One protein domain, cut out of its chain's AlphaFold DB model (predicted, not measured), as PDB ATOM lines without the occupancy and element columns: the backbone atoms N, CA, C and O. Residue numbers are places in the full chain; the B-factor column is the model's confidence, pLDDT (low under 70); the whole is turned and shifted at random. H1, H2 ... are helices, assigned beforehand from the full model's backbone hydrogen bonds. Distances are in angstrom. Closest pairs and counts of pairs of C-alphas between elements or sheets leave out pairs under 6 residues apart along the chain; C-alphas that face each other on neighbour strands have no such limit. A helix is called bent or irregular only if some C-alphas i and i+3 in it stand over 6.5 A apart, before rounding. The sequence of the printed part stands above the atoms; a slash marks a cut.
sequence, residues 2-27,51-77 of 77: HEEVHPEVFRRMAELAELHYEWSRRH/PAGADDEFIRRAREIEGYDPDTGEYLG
ATOM      1  N   HIS A   2      42.317  48.377 -42.277       55.91
ATOM      2  CA  HIS A   2      42.214  46.920 -42.238       55.91
ATOM      3  C   HIS A   2      42.228  46.485 -43.696       55.91
ATOM      4  O   HIS A   2      41.263  46.738 -44.412       55.91
ATOM      5  N   GLU A   3      43.364  45.973 -44.155       64.62
ATOM      6  CA  GLU A   3      43.435  45.276 -45.432       64.62
ATOM      7  C   GLU A   3      42.476  44.086 -45.302       64.62
ATOM      8  O   GLU A   3      42.642  43.252 -44.409       64.62
ATOM      9  N   GLU A   4      41.380  44.093 -46.066       72.75
ATOM     10  CA  GLU A   4      40.446  42.969 -46.082       72.75
ATOM     11  C   GLU A   4      41.238  41.739 -46.520       72.75
ATOM     12  O   GLU A   4      41.727  41.668 -47.647       72.75
ATOM     13  N   VAL A   5      41.422  40.797 -45.592       71.31
ATOM     14  CA  VAL A   5      42.111  39.537 -45.861       71.31
ATOM     15  C   VAL A   5      41.432  38.891 -47.063       71.31
ATOM     16  O   VAL A   5      40.228  38.630 -47.034       71.31
ATOM     17  N   HIS A   6      42.198  38.667 -48.131       82.44
ATOM     18  CA  HIS A   6      41.668  38.132 -49.377       82.44
ATOM     19  C   HIS A   6      40.925  36.805 -49.103       82.44
ATOM     20  O   HIS A   6      41.456  35.969 -48.367       82.44
ATOM     21  N   PRO A   7      39.732  36.558 -49.681       86.81
ATOM     22  CA  PRO A   7      38.926  35.367 -49.379       86.81
ATOM     23  C   PRO A   7      39.685  34.040 -49.520       86.81
ATOM     24  O   PRO A   7      39.470  33.104 -48.754       86.81
ATOM     25  N   GLU A   8      40.623  33.983 -50.465       85.75
ATOM     26  CA  GLU A   8      41.510  32.832 -50.656       85.75
ATOM     27  C   GLU A   8      42.454  32.595 -49.469       85.75
ATOM     28  O   GLU A   8      42.663  31.453 -49.073       85.75
ATOM     29  N   VAL A   9      42.982  33.657 -48.854       85.12
ATOM     30  CA  VAL A   9      43.817  33.545 -47.648       85.12
ATOM     31  C   VAL A   9      42.986  32.975 -46.502       85.12
ATOM     32  O   VAL A   9      43.445  32.083 -45.798       85.12
ATOM     33  N   PHE A  10      41.734  33.415 -46.355       88.19
ATOM     34  CA  PHE A  10      40.835  32.866 -45.338       88.19
ATOM     35  C   PHE A  10      40.538  31.376 -45.568       88.19
ATOM     36  O   PHE A  10      40.574  30.587 -44.625       88.19
ATOM     37  N   ARG A  11      40.301  30.975 -46.824       91.25
ATOM     38  CA  ARG A  11      40.093  29.569 -47.198       91.25
ATOM     39  C   ARG A  11      41.314  28.708 -46.865       91.25
ATOM     40  O   ARG A  11      41.164  27.689 -46.197       91.25
ATOM     41  N   ARG A  12      42.515  29.137 -47.270       91.50
ATOM     42  CA  ARG A  12      43.771  28.417 -46.990       91.50
ATOM     43  C   ARG A  12      44.028  28.292 -45.491       91.50
ATOM     44  O   ARG A  12      44.378  27.217 -45.022       91.50
ATOM     45  N   MET A  13      43.776  29.355 -44.727       89.31
ATOM     46  CA  MET A  13      43.911  29.327 -43.267       89.31
ATOM     47  C   MET A  13      42.941  28.340 -42.610       89.31
ATOM     48  O   MET A  13      43.331  27.631 -41.686       89.31
ATOM     49  N   ALA A  14      41.695  28.258 -43.087       91.69
ATOM     50  CA  ALA A  14      40.736  27.270 -42.599       91.69
ATOM     51  C   ALA A  14      41.181  25.829 -42.916       91.69
ATOM     52  O   ALA A  14      41.101  24.960 -42.052       91.69
ATOM     53  N   GLU A  15      41.701  25.584 -44.120       93.69
ATOM     54  CA  GLU A  15      42.220  24.269 -44.522       93.69
ATOM     55  C   GLU A  15      43.470  23.864 -43.727       93.69
ATOM     56  O   GLU A  15      43.568  22.720 -43.283       93.69
ATOM     57  N   LEU A  16      44.391  24.801 -43.476       91.38
ATOM     58  CA  LEU A  16      45.551  24.574 -42.607       91.38
ATOM     59  C   LEU A  16      45.140  24.278 -41.164       91.38
ATOM     60  O   LEU A  16      45.724  23.401 -40.526       91.38
ATOM     61  N   ALA A  17      44.138  24.991 -40.642       86.69
ATOM     62  CA  ALA A  17      43.642  24.771 -39.289       86.69
ATOM     63  C   ALA A  17      43.040  23.367 -39.128       86.69
ATOM     64  O   ALA A  17      43.323  22.698 -38.132       86.69
ATOM     65  N   GLU A  18      42.268  22.902 -40.115       92.56
ATOM     66  CA  GLU A  18      41.707  21.547 -40.108       92.56
ATOM     67  C   GLU A  18      42.810  20.486 -40.205       92.56
ATOM     68  O   GLU A  18      42.844  19.560 -39.394       92.56
ATOM     69  N   LEU A  19      43.776  20.665 -41.116       91.50
ATOM     70  CA  LEU A  19      44.933  19.772 -41.236       91.50
ATOM     71  C   LEU A  19      45.699  19.661 -39.908       91.50
ATOM     72  O   LEU A  19      46.021  18.560 -39.458       91.50
ATOM     73  N   HIS A  20      45.968  20.796 -39.258       87.31
ATOM     74  CA  HIS A  20      46.657  20.832 -37.970       87.31
ATOM     75  C   HIS A  20      45.840  20.164 -36.861       87.31
ATOM     76  O   HIS A  20      46.408  19.469 -36.017       87.31
ATOM     77  N   TYR A  21      44.517  20.334 -36.856       85.50
ATOM     78  CA  TYR A  21      43.639  19.676 -35.893       85.50
ATOM     79  C   TYR A  21      43.654  18.150 -36.051       85.50
ATOM     80  O   TYR A  21      43.846  17.434 -35.063       85.50
ATOM     81  N   GLU A  22      43.510  17.641 -37.277       88.12
ATOM     82  CA  GLU A  22      43.555  16.202 -37.555       88.12
ATOM     83  C   GLU A  22      44.906  15.590 -37.180       88.12
ATOM     84  O   GLU A  22      44.959  14.549 -36.514       88.12
ATOM     85  N   TRP A  23      45.991  16.259 -37.569       87.12
ATOM     86  CA  TRP A  23      47.346  15.841 -37.244       87.12
ATOM     87  C   TRP A  23      47.568  15.830 -35.727       87.12
ATOM     88  O   TRP A  23      47.954  14.806 -35.157       87.12
ATOM     89  N   SER A  24      47.199  16.916 -35.043       82.62
ATOM     90  CA  SER A  24      47.323  17.027 -33.587       82.62
ATOM     91  C   SER A  24      46.539  15.925 -32.890       82.62
ATOM     92  O   SER A  24      47.058  15.257 -32.006       82.62
ATOM     93  N   ARG A  25      45.302  15.653 -33.314       84.06
ATOM     94  CA  ARG A  25      44.488  14.579 -32.736       84.06
ATOM     95  C   ARG A  25      45.119  13.197 -32.928       84.06
ATOM     96  O   ARG A  25      45.003  12.355 -32.038       84.06
ATOM     97  N   ARG A  26      45.757  12.951 -34.076       83.31
ATOM     98  CA  ARG A  26      46.410  11.674 -34.398       83.31
ATOM     99  C   ARG A  26      47.686  11.460 -33.582       83.31
ATOM    100  O   ARG A  26      47.941  10.336 -33.159       83.31
ATOM    101  N   HIS A  27      48.455  12.520 -33.347       77.38
ATOM    102  CA  HIS A  27      49.791  12.422 -32.756       77.38
ATOM    103  C   HIS A  27      49.862  12.840 -31.281       77.38
ATOM    104  O   HIS A  27      50.755  12.373 -30.582       77.38
ATOM    105  N   PRO A  51      56.222  11.857 -33.156       69.19
ATOM    106  CA  PRO A  51      57.189  10.860 -33.606       69.19
ATOM    107  C   PRO A  51      58.036  11.374 -34.780       69.19
ATOM    108  O   PRO A  51      57.533  12.095 -35.640       69.19
ATOM    109  N   ALA A  52      59.303  10.956 -34.866       70.88
ATOM    110  CA  ALA A  52      60.178  11.335 -35.977       70.88
ATOM    111  C   ALA A  52      59.532  10.998 -37.340       70.88
ATOM    112  O   ALA A  52      59.121   9.857 -37.565       70.88
ATOM    113  N   GLY A  53      59.438  11.992 -38.229       72.56
ATOM    114  CA  GLY A  53      58.814  11.870 -39.554       72.56
ATOM    115  C   GLY A  53      57.290  12.050 -39.580       72.56
ATOM    116  O   GLY A  53      56.699  12.056 -40.656       72.56
ATOM    117  N   ALA A  54      56.628  12.242 -38.432       74.81
ATOM    118  CA  ALA A  54      55.201  12.579 -38.397       74.81
ATOM    119  C   ALA A  54      54.903  13.947 -39.038       74.81
ATOM    120  O   ALA A  54      53.788  14.179 -39.505       74.81
ATOM    121  N   ASP A  55      55.903  14.829 -39.087       84.06
ATOM    122  CA  ASP A  55      55.784  16.162 -39.674       84.06
ATOM    123  C   ASP A  55      55.892  16.141 -41.200       84.06
ATOM    124  O   ASP A  55      55.390  17.055 -41.846       84.06
ATOM    125  N   ASP A  56      56.496  15.112 -41.802       87.19
ATOM    126  CA  ASP A  56      56.794  15.102 -43.240       87.19
ATOM    127  C   ASP A  56      55.506  15.170 -44.074       87.19
ATOM    128  O   ASP A  56      55.386  15.981 -44.995       87.19
ATOM    129  N   GLU A  57      54.503  14.363 -43.715       86.50
ATOM    130  CA  GLU A  57      53.192  14.381 -44.371       86.50
ATOM    131  C   GLU A  57      52.452  15.704 -44.116       86.50
ATOM    132  O   GLU A  57      51.844  16.258 -45.036       86.50
ATOM    133  N   PHE A  58      52.543  16.235 -42.891       88.50
ATOM    134  CA  PHE A  58      51.932  17.510 -42.516       88.50
ATOM    135  C   PHE A  58      52.519  18.669 -43.326       88.50
ATOM    136  O   PHE A  58      51.773  19.416 -43.955       88.50
ATOM    137  N   ILE A  59      53.847  18.785 -43.372       90.06
ATOM    138  CA  ILE A  59      54.573  19.836 -44.093       90.06
ATOM    139  C   ILE A  59      54.264  19.756 -45.586       90.06
ATOM    140  O   ILE A  59      53.965  20.776 -46.208       90.06
ATOM    141  N   ARG A  60      54.285  18.547 -46.158       93.31
ATOM    142  CA  ARG A  60      53.973  18.331 -47.573       93.31
ATOM    143  C   ARG A  60      52.563  18.823 -47.912       93.31
ATOM    144  O   ARG A  60      52.376  19.528 -48.900       93.31
ATOM    145  N   ARG A  61      51.575  18.506 -47.070       92.25
ATOM    146  CA  ARG A  61      50.178  18.910 -47.282       92.25
ATOM    147  C   ARG A  61      49.932  20.392 -46.989       92.25
ATOM    148  O   ARG A  61      49.145  21.018 -47.695       92.25
ATOM    149  N   ALA A  62      50.615  20.963 -45.999       92.19
ATOM    150  CA  ALA A  62      50.561  22.393 -45.703       92.19
ATOM    151  C   ALA A  62      51.068  23.222 -46.892       92.19
ATOM    152  O   ALA A  62      50.394  24.158 -47.318       92.19
ATOM    153  N   ARG A  63      52.183  22.801 -47.506       92.88
ATOM    154  CA  ARG A  63      52.724  23.415 -48.728       92.88
ATOM    155  C   ARG A  63      51.709  23.418 -49.866       92.88
ATOM    156  O   ARG A  63      51.466  24.470 -50.446       92.88
ATOM    157  N   GLU A  64      51.054  22.287 -50.126       92.88
ATOM    158  CA  GLU A  64      50.008  22.198 -51.156       92.88
ATOM    159  C   GLU A  64      48.855  23.189 -50.898       92.88
ATOM    160  O   GLU A  64      48.397  23.850 -51.830       92.88
ATOM    161  N   ILE A  65      48.400  23.329 -49.645       92.12
ATOM    162  CA  ILE A  65      47.328  24.272 -49.266       92.12
ATOM    163  C   ILE A  65      47.767  25.721 -49.488       92.12
ATOM    164  O   ILE A  65      46.999  26.549 -49.979       92.12
ATOM    165  N   GLU A  66      49.009  26.038 -49.138       90.38
ATOM    166  CA  GLU A  66      49.545  27.388 -49.261       90.38
ATOM    167  C   GLU A  66      49.932  27.768 -50.702       90.38
ATOM    168  O   GLU A  66      50.171  28.947 -50.975       90.38
ATOM    169  N   GLY A  67      49.908  26.811 -51.637       91.75
ATOM    170  CA  GLY A  67      50.252  27.014 -53.047       91.75
ATOM    171  C   GLY A  67      51.741  26.838 -53.347       91.75
ATOM    172  O   GLY A  67      52.254  27.432 -54.292       91.75
ATOM    173  N   TYR A  68      52.440  26.048 -52.539       93.19
ATOM    174  CA  TYR A  68      53.833  25.670 -52.732       93.19
ATOM    175  C   TYR A  68      53.942  24.240 -53.263       93.19
ATOM    176  O   TYR A  68      53.058  23.403 -53.065       93.19
ATOM    177  N   ASP A  69      55.065  23.950 -53.904       93.88
ATOM    178  CA  ASP A  69      55.458  22.605 -54.270       93.88
ATOM    179  C   ASP A  69      55.640  21.755 -52.997       93.88
ATOM    180  O   ASP A  69      56.360  22.166 -52.076       93.88
ATOM    181  N   PRO A  70      54.989  20.584 -52.910       89.81
ATOM    182  CA  PRO A  70      55.028  19.734 -51.724       89.81
ATOM    183  C   PRO A  70      56.443  19.291 -51.340       89.81
ATOM    184  O   PRO A  70      56.777  19.229 -50.150       89.81
ATOM    185  N   ASP A  71      57.282  19.010 -52.332       91.12
ATOM    186  CA  ASP A  71      58.570  18.356 -52.148       91.12
ATOM    187  C   ASP A  71      59.692  19.392 -52.017       91.12
ATOM    188  O   ASP A  71      60.551  19.281 -51.137       91.12
ATOM    189  N   THR A  72      59.655  20.446 -52.836       91.19
ATOM    190  CA  THR A  72      60.703  21.476 -52.888       91.19
ATOM    191  C   THR A  72      60.402  22.690 -52.010       91.19
ATOM    192  O   THR A  72      61.332  23.362 -51.563       91.19
ATOM    193  N   GLY A  73      59.127  22.961 -51.707       87.69
ATOM    194  CA  GLY A  73      58.701  24.160 -50.982       87.69
ATOM    195  C   GLY A  73      58.778  25.448 -51.808       87.69
ATOM    196  O   GLY A  73      58.749  26.535 -51.235       87.69
ATOM    197  N   GLU A  74      58.900  25.353 -53.135       90.56
ATOM    198  CA  GLU A  74      58.880  26.511 -54.035       90.56
ATOM    199  C   GLU A  74      57.447  27.014 -54.262       90.56
ATOM    200  O   GLU A  74      56.529  26.221 -54.434       90.56
ATOM    201  N   TYR A  75      57.225  28.333 -54.264       87.38
ATOM    202  CA  TYR A  75      55.886  28.899 -54.486       87.38
ATOM    203  C   TYR A  75      55.456  28.727 -55.952       87.38
ATOM    204  O   TYR A  75      56.203  29.110 -56.854       87.38
ATOM    205  N   LEU A  76      54.254  28.191 -56.194       86.25
ATOM    206  CA  LEU A  76      53.795  27.793 -57.533       86.25
ATOM    207  C   LEU A  76      52.959  28.844 -58.280       86.25
ATOM    208  O   LEU A  76      52.723  28.666 -59.476       86.25
ATOM    209  N   GLY A  77      52.579  29.955 -57.638       68.31
ATOM    210  CA  GLY A  77      51.846  31.052 -58.292       68.31
ATOM    211  C   GLY A  77      50.350  31.020 -58.048       68.31
ATOM    212  O   GLY A  77      49.648  30.316 -58.803       68.31
TER     213      GLY A  77
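Overview. This is residues 2 to 27 and 51 to 77 of the 77 residues of an uncharacterized protein of Cryptosporangium aurantiacum (UniProt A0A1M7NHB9). Two helices lie side by side and run opposite ways, the longer H1 against the shorter H2, and after H2 a last stretch with no named element, residues 67 to 77, folds back on the side of H2 away from H1. At the other end of the printed part, residues 2 to 7, of which 7 belongs to H1, stick out free. The printed part has 53 residues with two named helices, H1 then H2, and no named strand; its class is all helix. It is loose, with a radius of gyration of the C-alphas of 12.6 A, and flat, spanning 40 by 26 by 13 A.

Along the chain. Begin at His 2 and go on to C-alpha 7 at (38.926, 35.367, -49.379), where H1 starts; it holds residues 7 to 27 and is 30.3 A long. Past the cut, find C-alpha 54 at (55.201, 12.579, -38.397); from there H2, residues 54 to 66, runs 19.2 A to C-alpha 66 at (49.545, 27.388, -49.261). H2 is irregular, but only just: C-alphas 54 and 57 are 6.6 A apart.

Arrangement. H1 and H2 touch, and their closest C-alphas, those of Arg 12 and Ile 65, are 5.9 A apart. Their lines stand at a shallow tilt of 11 degrees, opposite ways. In H1 every O i to N i+4 pair is within hydrogen-bond range; in H2, 8 of 9 are.

Size, cuts and confidence. The two C-alphas farthest apart are those of His 2 and Ala 52, at 40.4 A. Residues 28 to 50 are not printed, and C-alphas 27 and 51 are 7.6 A apart across this cut, which the link from H1 to H2 crosses. The mean pLDDT of the printed part is 85.4; look for values under 70 at residues 2, 3, 51 and 77.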